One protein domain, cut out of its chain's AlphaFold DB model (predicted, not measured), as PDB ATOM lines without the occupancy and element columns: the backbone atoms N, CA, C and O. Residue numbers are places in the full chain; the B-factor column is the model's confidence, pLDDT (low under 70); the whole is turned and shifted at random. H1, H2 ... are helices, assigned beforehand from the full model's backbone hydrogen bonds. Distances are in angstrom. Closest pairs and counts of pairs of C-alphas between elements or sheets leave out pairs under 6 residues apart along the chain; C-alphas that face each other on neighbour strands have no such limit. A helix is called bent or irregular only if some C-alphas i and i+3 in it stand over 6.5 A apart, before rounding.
ATOM      1  N   ALA A 236      19.706   1.354   6.332       64.19
ATOM      2  CA  ALA A 236      20.288   2.643   5.972       64.19
ATOM      3  C   ALA A 236      21.529   3.018   6.809       64.19
ATOM      4  O   ALA A 236      22.381   3.756   6.317       64.19
ATOM      5  N   HIS A 237      21.664   2.481   8.028       59.56
ATOM      6  CA  HIS A 237      22.812   2.718   8.911       59.56
ATOM      7  C   HIS A 237      23.982   1.747   8.698       59.56
ATOM      8  O   HIS A 237      25.058   1.954   9.257       59.56
ATOM      9  N   ILE A 238      23.805   0.700   7.889       64.44
ATOM     10  CA  ILE A 238      24.884  -0.222   7.529       64.44
ATOM     11  C   ILE A 238      25.641   0.393   6.352       64.44
ATOM     12  O   ILE A 238      25.099   0.471   5.251       64.44
ATOM     13  N   ALA A 239      26.862   0.873   6.596       54.41
ATOM     14  CA  ALA A 239      27.677   1.567   5.591       54.41
ATOM     15  C   ALA A 239      28.140   0.651   4.443       54.41
ATOM     16  O   ALA A 239      28.373   1.123   3.334       54.41
ATOM     17  N   ASP A 240      28.259  -0.649   4.708       66.56
ATOM     18  CA  ASP A 240      28.639  -1.655   3.720       66.56
ATOM     19  C   ASP A 240      27.410  -2.070   2.893       66.56
ATOM     20  O   ASP A 240      26.474  -2.693   3.399       66.56
ATOM     21  N   GLU A 241      27.397  -1.676   1.618       68.31
ATOM     22  CA  GLU A 241      26.298  -1.918   0.678       68.31
ATOM     23  C   GLU A 241      26.112  -3.406   0.355       68.31
ATOM     24  O   GLU A 241      24.981  -3.884   0.267       68.31
ATOM     25  N   LYS A 242      27.209  -4.164   0.256       69.62
ATOM     26  CA  LYS A 242      27.163  -5.609   0.021       69.62
ATOM     27  C   LYS A 242      26.517  -6.311   1.211       69.62
ATOM     28  O   LYS A 242      25.565  -7.067   1.046       69.62
ATOM     29  N   LEU A 243      26.968  -5.974   2.415       63.72
ATOM     30  CA  LEU A 243      26.407  -6.486   3.659       63.72
ATOM     31  C   LEU A 243      24.932  -6.096   3.834       63.72
ATOM     32  O   LEU A 243      24.116  -6.884   4.310       63.72
ATOM     33  N   ARG A 244      24.575  -4.867   3.453       67.88
ATOM     34  CA  ARG A 244      23.195  -4.377   3.480       67.88
ATOM     35  C   ARG A 244      22.288  -5.215   2.578       67.88
ATOM     36  O   ARG A 244      21.189  -5.572   3.006       67.88
ATOM     37  N   ASN A 245      22.746  -5.528   1.368       69.44
ATOM     38  CA  ASN A 245      22.011  -6.348   0.408       69.44
ATOM     39  C   ASN A 245      21.884  -7.796   0.896       69.44
ATOM     40  O   ASN A 245      20.772  -8.317   0.915       69.44
ATOM     41  N   GLU A 246      22.963  -8.388   1.422       66.88
ATOM     42  CA  GLU A 246      22.939  -9.723   2.039       66.88
ATOM     43  C   GLU A 246      21.891  -9.797   3.167       66.88
ATOM     44  O   GLU A 246      21.008 -10.652   3.153       66.88
ATOM     45  N   ILE A 247      21.908  -8.852   4.116       65.56
ATOM     46  CA  ILE A 247      20.929  -8.796   5.219       65.56
ATOM     47  C   ILE A 247      19.497  -8.575   4.700       65.56
ATOM     48  O   ILE A 247      18.546  -9.127   5.263       65.56
ATOM     49  N   SER A 248      19.325  -7.775   3.644       67.69
ATOM     50  CA  SER A 248      18.017  -7.525   3.025       67.69
ATOM     51  C   SER A 248      17.430  -8.785   2.388       67.69
ATOM     52  O   SER A 248      16.236  -9.044   2.546       67.69
ATOM     53  N   GLU A 249      18.250  -9.582   1.704       65.44
ATOM     54  CA  GLU A 249      17.842 -10.860   1.110       65.44
ATOM     55  C   GLU A 249      17.411 -11.867   2.187       65.44
ATOM     56  O   GLU A 249      16.358 -12.499   2.059       65.44
ATOM     57  N   PHE A 250      18.129 -11.932   3.317       60.94
ATOM     58  CA  PHE A 250      17.730 -12.756   4.468       60.94
ATOM     59  C   PHE A 250      16.391 -12.329   5.096       60.94
ATOM     60  O   PHE A 250      15.658 -13.161   5.635       60.94
ATOM     61  N   GLY A 251      16.035 -11.042   5.030       56.53
ATOM     62  CA  GLY A 251      14.769 -10.522   5.555       56.53
ATOM     63  C   GLY A 251      13.524 -10.981   4.781       56.53
ATOM     64  O   GLY A 251      12.415 -10.912   5.323       56.53
ATOM     65  N   GLY A 252      13.695 -11.456   3.541       52.94
ATOM     66  CA  GLY A 252      12.608 -11.725   2.596       52.94
ATOM     67  C   GLY A 252      11.943 -13.101   2.701       52.94
ATOM     68  O   GLY A 252      10.761 -13.215   2.384       52.94
ATOM     69  N   ALA A 253      12.643 -14.140   3.168       52.19
ATOM     70  CA  ALA A 253      12.131 -15.512   3.099       52.19
ATOM     71  C   ALA A 253      12.541 -16.370   4.306       52.19
ATOM     72  O   ALA A 253      13.483 -17.150   4.218       52.19
ATOM     73  N   ILE A 254      11.828 -16.273   5.438       52.06
ATOM     74  CA  ILE A 254      12.007 -17.210   6.564       52.06
ATOM     75  C   ILE A 254      10.664 -17.523   7.240       52.06
ATOM     76  O   ILE A 254       9.828 -16.646   7.459       52.06
ATOM     77  N   ASN A 255      10.490 -18.804   7.572       52.06
ATOM     78  CA  ASN A 255       9.375 -19.402   8.305       52.06
ATOM     79  C   ASN A 255       8.929 -18.544   9.518       52.06
ATOM     80  O   ASN A 255       9.760 -18.258  10.382       52.06
ATOM     81  N   PRO A 256       7.633 -18.188   9.646       51.03
ATOM     82  CA  PRO A 256       7.123 -17.332  10.723       51.03
ATOM     83  C   PRO A 256       7.273 -17.930  12.131       51.03
ATOM     84  O   PRO A 256       7.140 -17.208  13.113       51.03
ATOM     85  N   ARG A 257       7.563 -19.235  12.244       54.59
ATOM     86  CA  ARG A 257       7.830 -19.920  13.519       54.59
ATOM     87  C   ARG A 257       9.281 -19.796  14.000       54.59
ATOM     88  O   ARG A 257       9.607 -20.346  15.045       54.59
ATOM     89  N   LYS A 258      10.162 -19.130  13.246       67.06
ATOM     90  CA  LYS A 258      11.576 -18.940  13.602       67.06
ATOM     91  C   LYS A 258      11.873 -17.472  13.894       67.06
ATOM     92  O   LYS A 258      11.258 -16.569  13.327       67.06
ATOM     93  N   PHE A 259      12.824 -17.235  14.795       75.56
ATOM     94  CA  PHE A 259      13.267 -15.886  15.119       75.56
ATOM     95  C   PHE A 259      13.884 -15.214  13.904       75.56
ATOM     96  O   PHE A 259      14.776 -15.752  13.256       75.56
ATOM     97  N   ASN A 260      13.373 -14.028  13.592       81.00
ATOM     98  CA  ASN A 260      13.838 -13.235  12.474       81.00
ATOM     99  C   ASN A 260      14.534 -11.996  13.041       81.00
ATOM    100  O   ASN A 260      13.881 -11.024  13.424       81.00
ATOM    101  N   ALA A 261      15.867 -12.058  13.090       79.19
ATOM    102  CA  ALA A 261      16.721 -10.996  13.617       79.19
ATOM    103  C   ALA A 261      16.459  -9.647  12.936       79.19
ATOM    104  O   ALA A 261      16.446  -8.608  13.588       79.19
ATOM    105  N   TYR A 262      16.178  -9.670  11.631       78.00
ATOM    106  CA  TYR A 262      15.879  -8.477  10.851       78.00
ATOM    107  C   TYR A 262      14.585  -7.792  11.311       78.00
ATOM    108  O   TYR A 262      14.580  -6.596  11.608       78.00
ATOM    109  N   ARG A 263      13.495  -8.558  11.431       80.44
ATOM    110  CA  ARG A 263      12.202  -8.056  11.919       80.44
ATOM    111  C   ARG A 263      12.284  -7.602  13.370       80.44
ATOM    112  O   ARG A 263      11.682  -6.590  13.716       80.44
ATOM    113  N   TRP A 264      13.040  -8.320  14.201       84.44
ATOM    114  CA  TRP A 264      13.260  -7.933  15.591       84.44
ATOM    115  C   TRP A 264      13.993  -6.586  15.683       84.44
ATOM    116  O   TRP A 264      13.504  -5.675  16.347       84.44
ATOM    117  N   CYS A 265      15.083  -6.398  14.930       82.62
ATOM    118  CA  CYS A 265      15.765  -5.104  14.836       82.62
ATOM    119  C   CYS A 265      14.822  -3.998  14.366       82.62
ATOM    120  O   CYS A 265      14.757  -2.945  14.989       82.62
ATOM    121  N   GLN A 266      14.063  -4.230  13.293       77.94
ATOM    122  CA  GLN A 266      13.142  -3.233  12.746       77.94
ATOM    123  C   GLN A 266      12.068  -2.801  13.759       77.94
ATOM    124  O   GLN A 266      11.746  -1.613  13.840       77.94
ATOM    125  N   ALA A 267      11.562  -3.739  14.566       81.50
ATOM    126  CA  ALA A 267      10.656  -3.430  15.668       81.50
ATOM    127  C   ALA A 267      11.329  -2.517  16.708       81.50
ATOM    128  O   ALA A 267      10.760  -1.490  17.062       81.50
ATOM    129  N   LYS A 268      12.575  -2.815  17.109       81.81
ATOM    130  CA  LYS A 268      13.330  -1.996  18.075       81.81
ATOM    131  C   LYS A 268      13.727  -0.617  17.548       81.81
ATOM    132  O   LYS A 268      13.704   0.352  18.295       81.81
ATOM    133  N   PHE A 269      14.022  -0.489  16.256       72.06
ATOM    134  CA  PHE A 269      14.249   0.811  15.602       72.06
ATOM    135  C   PHE A 269      13.008   1.705  15.580       72.06
ATOM    136  O   PHE A 269      13.137   2.920  15.462       72.06
ATOM    137  N   SER A 270      11.817   1.114  15.674       68.69
ATOM    138  CA  SER A 270      10.557   1.858  15.697       68.69
ATOM    139  C   SER A 270      10.206   2.372  17.104       68.69
ATOM    140  O   SER A 270       9.238   3.116  17.260       68.69
ATOM    141  N   GLU A 271      10.979   2.001  18.131       72.62
ATOM    142  CA  GLU A 271      10.805   2.460  19.510       72.62
ATOM    143  C   GLU A 271      11.504   3.817  19.733       72.62
ATOM    144  O   GLU A 271      12.597   4.071  19.227       72.62
ATOM    145  N   LYS A 272      10.897   4.707  20.536       61.06
ATOM    146  CA  LYS A 272      11.418   6.069  20.794       61.06
ATOM    147  C   LYS A 272      12.815   6.101  21.441       61.06
ATOM    148  O   LYS A 272      13.494   7.116  21.332       61.06
ATOM    149  N   LYS A 273      13.226   5.031  22.131       63.56
ATOM    150  CA  LYS A 273      14.495   4.920  22.878       63.56
ATOM    151  C   LYS A 273      15.379   3.809  22.305       63.56
ATOM    152  O   LYS A 273      15.751   2.861  22.989       63.56
ATOM    153  N   PHE A 274      15.674   3.914  21.018       70.31
ATOM    154  CA  PHE A 274      16.495   2.948  20.303       70.31
ATOM    155  C   PHE A 274      17.974   3.005  20.738       70.31
ATOM    156  O   PHE A 274      18.607   4.060  20.698       70.31
ATOM    157  N   ASN A 275      18.548   1.851  21.092       75.44
ATOM    158  CA  ASN A 275      19.971   1.705  21.409       75.44
ATOM    159  C   ASN A 275      20.644   0.676  20.469       75.44
ATOM    160  O   ASN A 275      20.439  -0.530  20.653       75.44
ATOM    161  N   PRO A 276      21.458   1.119  19.488       74.56
ATOM    162  CA  PRO A 276      22.108   0.222  18.534       74.56
ATOM    163  C   PRO A 276      23.097  -0.746  19.195       74.56
ATOM    164  O   PRO A 276      23.150  -1.911  18.801       74.56
ATOM    165  N   ALA A 277      23.819  -0.309  20.233       76.38
ATOM    166  CA  ALA A 277      24.736  -1.169  20.981       76.38
ATOM    167  C   ALA A 277      23.992  -2.307  21.703       76.38
ATOM    168  O   ALA A 277      24.399  -3.465  21.642       76.38
ATOM    169  N   ALA A 278      22.852  -1.992  22.326       80.62
ATOM    170  CA  ALA A 278      22.015  -2.978  23.010       80.62
ATOM    171  C   ALA A 278      21.443  -4.028  22.053       80.62
ATOM    172  O   ALA A 278      21.404  -5.216  22.369       80.62
ATOM    173  N   ILE A 279      21.018  -3.599  20.865       82.81
ATOM    174  CA  ILE A 279      20.506  -4.503  19.830       82.81
ATOM    175  C   ILE A 279      21.597  -5.443  19.366       82.81
ATOM    176  O   ILE A 279      21.370  -6.647  19.308       82.81
ATOM    177  N   LEU A 280      22.784  -4.923  19.079       80.88
ATOM    178  CA  LEU A 280      23.864  -5.763  18.599       80.88
ATOM    179  C   LEU A 280      24.359  -6.739  19.665       80.88
ATOM    180  O   LEU A 280      24.536  -7.911  19.350       80.88
ATOM    181  N   HIS A 281      24.500  -6.297  20.916       81.69
ATOM    182  CA  HIS A 281      24.833  -7.188  22.027       81.69
ATOM    183  C   HIS A 281      23.782  -8.294  22.190       81.69
ATOM    184  O   HIS A 281      24.116  -9.475  22.289       81.69
ATOM    185  N   THR A 282      22.497  -7.930  22.115       86.75
ATOM    186  CA  THR A 282      21.393  -8.895  22.158       86.75
ATOM    187  C   THR A 282      21.500  -9.902  21.012       86.75
ATOM    188  O   THR A 282      21.445 -11.106  21.248       86.75
ATOM    189  N   LEU A 283      21.738  -9.447  19.777       85.56
ATOM    190  CA  LEU A 283      21.915 -10.327  18.618       85.56
ATOM    191  C   LEU A 283      23.140 -11.240  18.743       85.56
ATOM    192  O   LEU A 283      23.050 -12.418  18.409       85.56
ATOM    193  N   GLN A 284      24.274 -10.724  19.219       83.69
ATOM    194  CA  GLN A 284      25.490 -11.510  19.442       83.69
ATOM    195  C   GLN A 284      25.262 -12.604  20.483       83.69
ATOM    196  O   GLN A 284      25.709 -13.737  20.306       83.69
ATOM    197  N   ARG A 285      24.523 -12.285  21.548       84.75
ATOM    198  CA  ARG A 285      24.182 -13.242  22.594       84.75
ATOM    199  C   ARG A 285      23.211 -14.307  22.109       84.75
ATOM    200  O   ARG A 285      23.440 -15.486  22.358       84.75
ATOM    201  N   ILE A 286      22.188 -13.923  21.346       84.75
ATOM    202  CA  ILE A 286      21.297 -14.880  20.680       84.75
ATOM    203  C   ILE A 286      22.112 -15.768  19.737       84.75
ATOM    204  O   ILE A 286      21.981 -16.979  19.804       84.75
ATOM    205  N   ALA A 287      23.023 -15.206  18.937       82.31
ATOM    206  CA  ALA A 287      23.864 -15.981  18.023       82.31
ATOM    207  C   ALA A 287      24.797 -16.971  18.742       82.31
ATOM    208  O   ALA A 287      25.225 -17.950  18.137       82.31
ATOM    209  N   LYS A 288      25.132 -16.716  20.014       82.19
ATOM    210  CA  LYS A 288      25.930 -17.614  20.861       82.19
ATOM    211  C   LYS A 288      25.080 -18.671  21.568       82.19
ATOM    212  O   LYS A 288      25.560 -19.773  21.799       82.19
ATOM    213  N   GLU A 289      23.855 -18.328  21.951       82.88
ATOM    214  CA  GLU A 289      23.015 -19.161  22.819       82.88
ATOM    215  C   GLU A 289      21.828 -19.817  22.094       82.88
ATOM    216  O   GLU A 289      21.076 -20.559  22.729       82.88
ATOM    217  N   GLN A 290      21.657 -19.571  20.791       76.44
ATOM    218  CA  GLN A 290      20.489 -19.994  20.009       76.44
ATOM    219  C   GLN A 290      20.183 -21.492  20.105       76.44
ATOM    220  O   GLN A 290      19.014 -21.858  20.185       76.44
ATOM    221  N   ASP A 291      21.209 -22.338  20.206       76.44
ATOM    222  CA  ASP A 291      21.063 -23.800  20.241       76.44
ATOM    223  C   ASP A 291      20.514 -24.313  21.584       76.44
ATOM    224  O   ASP A 291      20.012 -25.428  21.692       76.44
ATOM    225  N   THR A 292      20.578 -23.486  22.632       78.88
ATOM    226  CA  THR A 292      20.173 -23.852  24.001       78.88
ATOM    227  C   THR A 292      18.813 -23.287  24.405       78.88
ATOM    228  O   THR A 292      18.313 -23.583  25.494       78.88
ATOM    229  N   LYS A 293      18.202 -22.437  23.570       78.50
ATOM    230  CA  LYS A 293      16.979 -21.697  23.909       78.50
ATOM    231  C   LYS A 293      15.816 -22.132  23.026       78.50
ATOM    232  O   LYS A 293      15.896 -22.119  21.807       78.50
ATOM    233  N   LYS A 294      14.693 -22.460  23.671       71.50
ATOM    234  CA  LYS A 294      13.479 -22.953  23.001       71.50
ATOM    235  C   LYS A 294      12.757 -21.884  22.174       71.50
ATOM    236  O   LYS A 294      12.200 -22.206  21.132       71.50
ATOM    237  N   ASP A 295      12.747 -20.636  22.644       79.44
ATOM    238  CA  ASP A 295      12.125 -19.514  21.936       79.44
ATOM    239  C   ASP A 295      13.012 -18.270  22.030       79.44
ATOM    240  O   ASP A 295      13.265 -17.733  23.112       79.44
ATOM    241  N   LEU A 296      13.515 -17.836  20.878       81.25
ATOM    242  CA  LEU A 296      14.469 -16.739  20.785       81.25
ATOM    243  C   LEU A 296      13.778 -15.369  20.817       81.25
ATOM    244  O   LEU A 296      14.431 -14.393  21.166       81.25
ATOM    245  N   TRP A 297      12.473 -15.270  20.524       83.81
ATOM    246  CA  TRP A 297      11.748 -13.989  20.556       83.81
ATOM    247  C   TRP A 297      11.572 -13.444  21.985       83.81
ATOM    248  O   TRP A 297      12.041 -12.334  22.258       83.81
ATOM    249  N   PRO A 298      10.975 -14.195  22.936       84.00
ATOM    250  CA  PRO A 298      10.922 -13.794  24.339       84.00
ATOM    251  C   PRO A 298      12.316 -13.670  24.947       84.00
ATOM    252  O   PRO A 298      12.540 -12.808  25.790       84.00
ATOM    253  N   TYR A 299      13.265 -14.503  24.512       84.69
ATOM    254  CA  TYR A 299      14.642 -14.434  24.985       84.69
ATOM    255  C   TYR A 299      15.326 -13.120  24.578       84.69
ATOM    256  O   TYR A 299      15.913 -12.455  25.429       84.69
ATOM    257  N   ALA A 300      15.172 -12.701  23.319       84.69
ATOM    258  CA  ALA A 300      15.686 -11.435  22.807       84.69
ATOM    259  C   ALA A 300      15.112 -10.234  23.564       84.69
ATOM    260  O   ALA A 300      15.859  -9.364  24.006       84.69
ATOM    261  N   ASN A 301      13.790 -10.209  23.767       85.00
ATOM    262  CA  ASN A 301      13.141  -9.136  24.519       85.00
ATOM    263  C   ASN A 301      13.574  -9.135  25.986       85.00
ATOM    264  O   ASN A 301      13.875  -8.076  26.519       85.00
ATOM    265  N   LYS A 302      13.712 -10.311  26.612       85.69
ATOM    266  CA  LYS A 302      14.194 -10.423  27.991       85.69
ATOM    267  C   LYS A 302      15.617  -9.893  28.146       85.69
ATOM    268  O   LYS A 302      15.863  -9.159  29.093       85.69
ATOM    269  N   ILE A 303      16.545 -10.233  27.247       83.69
ATOM    270  CA  ILE A 303      17.909  -9.672  27.278       83.69
ATOM    271  C   ILE A 303      17.836  -8.150  27.150       83.69
ATOM    272  O   ILE A 303      18.395  -7.427  27.974       83.69
ATOM    273  N   TYR A 304      17.100  -7.673  26.144       82.06
ATOM    274  CA  TYR A 304      16.989  -6.253  25.851       82.06
ATOM    275  C   TYR A 304      16.405  -5.459  27.029       82.06
ATOM    276  O   TYR A 304      16.952  -4.437  27.431       82.06
ATOM    277  N   GLU A 305      15.325  -5.947  27.631       79.69
ATOM    278  CA  GLU A 305      14.611  -5.275  28.717       79.69
ATOM    279  C   GLU A 305      15.327  -5.399  30.068       79.69
ATOM    280  O   GLU A 305      15.372  -4.430  30.824       79.69
ATOM    281  N   VAL A 306      15.923  -6.553  30.385       75.25
ATOM    282  CA  VAL A 306      16.608  -6.763  31.674       75.25
ATOM    283  C   VAL A 306      17.917  -5.984  31.741       75.25
ATOM    284  O   VAL A 306      18.209  -5.383  32.776       75.25
ATOM    285  N   GLU A 307      18.698  -5.982  30.658       68.94
ATOM    286  CA  GLU A 307      20.008  -5.325  30.641       68.94
ATOM    287  C   GLU A 307      19.915  -3.848  30.263       68.94
ATOM    288  O   GLU A 307      20.682  -3.051  30.793       68.94
ATOM    289  N   TYR A 308      18.963  -3.458  29.406       68.88
ATOM    290  CA  TYR A 308      18.893  -2.093  28.870       68.88
ATOM    291  C   TYR A 308      17.593  -1.352  29.179       68.88
ATOM    292  O   TYR A 308      17.528  -0.150  28.946       68.88
ATOM    293  N   GLY A 309      16.582  -2.001  29.763       65.56
ATOM    294  CA  GLY A 309      15.354  -1.326  30.199       65.56
ATOM    295  C   GLY A 309      15.545  -0.419  31.421       65.56
ATOM    296  O   GLY A 309      14.714   0.448  31.677       65.56
ATOM    297  N   LYS A 310      16.651  -0.591  32.161       64.81
ATOM    298  CA  LYS A 310      17.031   0.240  33.320       64.81
ATOM    299  C   LYS A 310      18.008   1.367  32.979       64.81
ATOM    300  O   LYS A 310      18.356   2.142  33.866       64.81
ATOM    301  N   PHE A 311      18.477   1.433  31.735       65.81
ATOM    302  CA  PHE A 311      19.481   2.408  31.327       65.81
ATOM    303  C   PHE A 311      18.833   3.785  31.250       65.81
ATOM    304  O   PHE A 311      17.777   3.972  30.641       65.81
ATOM    305  N   ASN A 312      19.453   4.763  31.903       67.88
ATOM    306  CA  ASN A 312      19.079   6.152  31.703       67.88
ATOM    307  C   ASN A 312      19.704   6.667  30.388       67.88
ATOM    308  O   ASN A 312      20.506   5.997  29.733       67.88
ATOM    309  N   GLU A 313      19.338   7.879  29.976       63.97
ATOM    310  CA  GLU A 313      19.808   8.460  28.711       63.97
ATOM    311  C   GLU A 313      21.340   8.593  28.634       63.97
ATOM    312  O   GLU A 313      21.931   8.412  27.569       63.97
ATOM    313  N   ARG A 314      22.008   8.829  29.770       74.25
ATOM    314  CA  ARG A 314      23.472   8.897  29.852       74.25
ATOM    315  C   ARG A 314      24.107   7.526  29.622       74.25
ATOM    316  O   ARG A 314      25.035   7.439  28.820       74.25
ATOM    317  N   ASP A 315      23.577   6.476  30.243       73.62
ATOM    318  CA  ASP A 315      24.092   5.109  30.100       73.62
ATOM    319  C   ASP A 315      23.971   4.624  28.642       73.62
ATOM    320  O   ASP A 315      24.858   3.955  28.107       73.62
ATOM    321  N   HIS A 316      22.890   5.014  27.954       68.50
ATOM    322  CA  HIS A 316      22.712   4.753  26.525       68.50
ATOM    323  C   HIS A 316      23.749   5.475  25.654       68.50
ATOM    324  O   HIS A 316      24.265   4.892  24.697       68.50
ATOM    325  N   ILE A 317      24.059   6.739  25.954       70.38
ATOM    326  CA  ILE A 317      25.054   7.526  25.210       70.38
ATOM    327  C   ILE A 317      26.456   6.952  25.411       70.38
ATOM    328  O   ILE A 317      27.200   6.797  24.442       70.38
ATOM    329  N   GLU A 318      26.817   6.637  26.652       77.81
ATOM    330  CA  GLU A 318      28.129   6.104  27.009       77.81
ATOM    331  C   GLU A 318      28.373   4.748  26.349       77.81
ATOM    332  O   GLU A 318      29.366   4.578  25.640       77.81
ATOM    333  N   ARG A 319      27.392   3.845  26.423       75.88
ATOM    334  CA  ARG A 319      27.463   2.544  25.754       75.88
ATOM    335  C   ARG A 319      27.514   2.648  24.230       75.88
ATOM    336  O   ARG A 319      28.186   1.859  23.577       75.88
ATOM    337  N   ASN A 320      26.847   3.637  23.637       71.19
ATOM    338  CA  ASN A 320      26.969   3.893  22.200       71.19
ATOM    339  C   ASN A 320      28.343   4.455  21.805       71.19
ATOM    340  O   ASN A 320      28.790   4.225  20.681       71.19
ATOM    341  N   ARG A 321      29.016   5.205  22.686       77.31
ATOM    342  CA  ARG A 321      30.397   5.661  22.453       77.31
ATOM    343  C   ARG A 321      31.386   4.508  22.554       77.31
ATOM    344  O   ARG A 321      32.255   4.409  21.697       77.31
ATOM    345  N   GLU A 322      31.229   3.662  23.566       77.44
ATOM    346  CA  GLU A 322      31.977   2.412  23.732       77.44
ATOM    347  C   GLU A 322      31.819   1.535  22.485       77.44
ATOM    348  O   GLU A 322      32.789   1.285  21.787       77.44
ATOM    349  N   TYR A 323      30.580   1.278  22.061       73.56
ATOM    350  CA  TYR A 323      30.291   0.546  20.828       73.56
ATOM    351  C   TYR A 323      30.993   1.107  19.579       73.56
ATOM    352  O   TYR A 323      31.545   0.359  18.771       73.56
ATOM    353  N   LYS A 324      30.972   2.434  19.390       69.81
ATOM    354  CA  LYS A 324      31.670   3.076  18.264       69.81
ATOM    355  C   LYS A 324      33.184   2.889  18.351       69.81
ATOM    356  O   LYS A 324      33.825   2.753  17.310       69.81
ATOM    357  N   ARG A 325      33.741   2.878  19.566       75.62
ATOM    358  CA  ARG A 325      35.157   2.598  19.811       75.62
ATOM    359  C   ARG A 325      35.477   1.145  19.459       75.62
ATOM    360  O   ARG A 325      36.352   0.941  18.625       75.62
ATOM    361  N   ASP A 326      34.723   0.177  19.959       71.56
ATOM    362  CA  ASP A 326      34.942  -1.253  19.692       71.56
ATOM    363  C   ASP A 326      34.819  -1.576  18.194       71.56
ATOM    364  O   ASP A 326      35.589  -2.359  17.637       71.56
ATOM    365  N   LEU A 327      33.875  -0.923  17.504       66.88
ATOM    366  CA  LEU A 327      33.721  -1.034  16.054       66.88
ATOM    367  C   LEU A 327      34.942  -0.472  15.307       66.88
ATOM    368  O   LEU A 327      35.376  -1.068  14.325       66.88
ATOM    369  N   SER A 328      35.498   0.653  15.769       67.81
ATOM    370  CA  SER A 328      36.704   1.261  15.185       67.81
ATOM    371  C   SER A 328      37.982   0.466  15.469       67.81
ATOM    372  O   SER A 328      38.884   0.445  14.638       67.81
ATOM    373  N   GLN A 329      38.036  -0.216  16.616       71.38
ATOM    374  CA  GLN A 329      39.141  -1.079  17.042       71.38
ATOM    375  C   GLN A 329      39.040  -2.491  16.438       71.38
ATOM    376  O   GLN A 329      39.978  -3.275  16.525       71.38
ATOM    377  N   GLY A 330      37.909  -2.829  15.807       66.75
ATOM    378  CA  GLY A 330      37.681  -4.137  15.192       66.75
ATOM    379  C   GLY A 330      37.424  -5.274  16.188       66.75
ATOM    380  O   GLY A 330      37.329  -6.425  15.768       66.75
ATOM    381  N   GLU A 331      37.270  -4.971  17.480       65.38
ATOM    382  CA  GLU A 331      37.007  -5.955  18.543       65.38
ATOM    383  C   GLU A 331      35.608  -6.579  18.426       65.38
ATOM    384  O   GLU A 331      35.330  -7.663  18.943       65.38
ATOM    385  N   LEU A 332      34.712  -5.911  17.697       65.75
ATOM    386  CA  LEU A 332      33.312  -6.278  17.604       65.75
ATOM    387  C   LEU A 332      33.019  -7.136  16.360       65.75
ATOM    388  O   LEU A 332      33.357  -6.778  15.229       65.75
ATOM    389  N   VAL A 333      32.336  -8.274  16.550       68.44
ATOM    390  CA  VAL A 333      31.947  -9.169  15.443       68.44
ATOM    391  C   VAL A 333      31.083  -8.402  14.437       68.44
ATOM    392  O   VAL A 333      30.032  -7.869  14.805       68.44
ATOM    393  N   ARG A 334      31.499  -8.377  13.158       69.81
ATOM    394  CA  ARG A 334      30.753  -7.708  12.076       69.81
ATOM    395  C   ARG A 334      29.294  -8.163  12.074       69.81
ATOM    396  O   ARG A 334      29.020  -9.360  12.139       69.81
ATOM    397  N   ILE A 335      28.370  -7.213  11.915       69.44
ATOM    398  CA  ILE A 335      26.917  -7.456  11.883       69.44
ATOM    399  C   ILE A 335      26.572  -8.603  10.920       69.44
ATOM    400  O   ILE A 335      25.806  -9.488  11.283       69.44
ATOM    401  N   GLY A 336      27.216  -8.667   9.751       66.31
ATOM    402  CA  GLY A 336      27.043  -9.779   8.810       66.31
ATOM    403  C   GLY A 336      27.324 -11.145   9.399       66.31
ATOM    404  O   GLY A 336      26.488 -12.029   9.291       66.31
ATOM    405  N   ALA A 337      28.436 -11.307  10.113       71.38
ATOM    406  CA  ALA A 337      28.775 -12.579  10.742       71.38
ATOM    407  C   ALA A 337      27.763 -12.980  11.830       71.38
ATOM    408  O   ALA A 337      27.483 -14.168  11.992       71.38
ATOM    409  N   VAL A 338      27.179 -12.009  12.543       74.94
ATOM    410  CA  VAL A 338      26.103 -12.261  13.516       74.94
ATOM    411  C   VAL A 338      24.834 -12.734  12.803       74.94
ATOM    412  O   VAL A 338      24.285 -13.776  13.155       74.94
ATOM    413  N   PHE A 339      24.403 -12.027  11.754       72.56
ATOM    414  CA  PHE A 339      23.229 -12.398  10.959       72.56
ATOM    415  C   PHE A 339      23.403 -13.754  10.263       72.56
ATOM    416  O   PHE A 339      22.494 -14.580  10.308       72.56
ATOM    417  N   SER A 340      24.581 -14.040   9.703       71.06
ATOM    418  CA  SER A 340      24.891 -15.339   9.102       71.06
ATOM    419  C   SER A 340      24.835 -16.485  10.114       71.06
ATOM    420  O   SER A 340      24.450 -17.588   9.742       71.06
ATOM    421  N   ARG A 341      25.208 -16.265  11.384       72.69
ATOM    422  CA  ARG A 341      25.081 -17.290  12.439       72.69
ATOM    423  C   ARG A 341      23.630 -17.524  12.846       72.69
ATOM    424  O   ARG A 341      23.242 -18.675  12.991       72.69
ATOM    425  N   LEU A 342      22.836 -16.459  12.953       72.25
ATOM    426  CA  LEU A 342      21.401 -16.537  13.262       72.25
ATOM    427  C   LEU A 342      20.574 -17.170  12.132       72.25
ATOM    428  O   LEU A 342      19.467 -17.649  12.363       72.25
ATOM    429  N   ALA A 343      21.094 -17.156  10.903       63.22
ATOM    430  CA  ALA A 343      20.467 -17.785   9.744       63.22
ATOM    431  C   ALA A 343      20.763 -19.291   9.630       63.22
ATOM    432  O   ALA A 343      20.051 -19.997   8.912       63.22
ATOM    433  N   LYS A 344      21.803 -19.796  10.308       60.56
ATOM    434  CA  LYS A 344      22.129 -21.223  10.286       60.56
ATOM    435  C   LYS A 344      21.132 -21.979  11.173       60.56
ATOM    436  O   LYS A 344      20.926 -21.568  12.313       60.56
TER     437      LYS A 344
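This is residues 236 to 344 of the 346 residues of the protein "Hypothetical cytosolic protein" of Syntrophus aciditrophicus (strain SB) (UniProt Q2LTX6). H3 runs through the core of a compact all-helix domain, with H4 packed on one side of it, H6 on another, and H2 beside its first half. H5 crosses the beginning of H3 and its last part, residues 325 to 329, sticks out with Gly 330, while H1 lies beyond H6 and H2, away from H3. The printed part has 109 residues, with six named helices, H1 to H6 in chain order, and no named strand. The radius of gyration of the C-alphas is 13.8 A, and the spans are 38 by 31 by 25 A.

H3, residues 276 to 292, is the hub and touches four helices. It has a kink of 34 degrees near residue 286 and is irregular, with C-alphas 288 and 291 7.9 A apart. H4, residues 296 to 308, touches H3 in a hairpin, opposite ways at a steep tilt of 44 degrees; their closest C-alphas, of Thr 282 and Ile 303, are 6.2 A apart. H6, residues 335 to 342, touches H3 at a shallow tilt of 26 degrees, the same way, closest at the C-alphas of Ala 287 and Leu 342, 5.4 A. H2, residues 261 to 269, and H3 form a hairpin and only just touch, with 3 pairs of C-alphas within 8 A, the closest those of Cys 265 and Ile 279 at 6.9 A. H5, residues 313 to 329, touches residues 276 to 277 of H3, about perpendicular but only just, at 72 degrees; the C-alphas of Ala 277 and Asn 320 are closest, 5.7 A. H1, residues 241 to 252, touches H6 with residues 243 to 247 alone, closest at the C-alphas of Leu 243 and Gly 336, 6.1 A. With residues 247 to 251 alone H1 touches H2, closest at the C-alphas of Gly 251 and Tyr 262, 5.8 A. H1 is apart from H3, H4 and H5. Every O i to N i+4 pair is within hydrogen-bond range in H2, H4, H5 and H6; in H1 7 of 8 are, and in H3 11 of 13.

H3 is 24.8 A from first to last C-alpha, from (22.108, 0.222, 18.534) at Pro 276, and H5 is 24.5 A. H4 is 17.3 A, H1 16.9 A, H2 12.2 A and H6 10.7 A. H1 begins at C-alpha 241, (26.298, -1.918, 0.678), and H6 ends at C-alpha 342, (21.401, -16.537, 13.262).

The C-alphas farthest apart are those of Asn 255 and Arg 314, at 38.3 A. The printed part has no cut and no long link. The mean pLDDT of the printed part is 72.3; 46 residues are under 70, among them residues 236 to 258, 307 to 313 and 330 to 336.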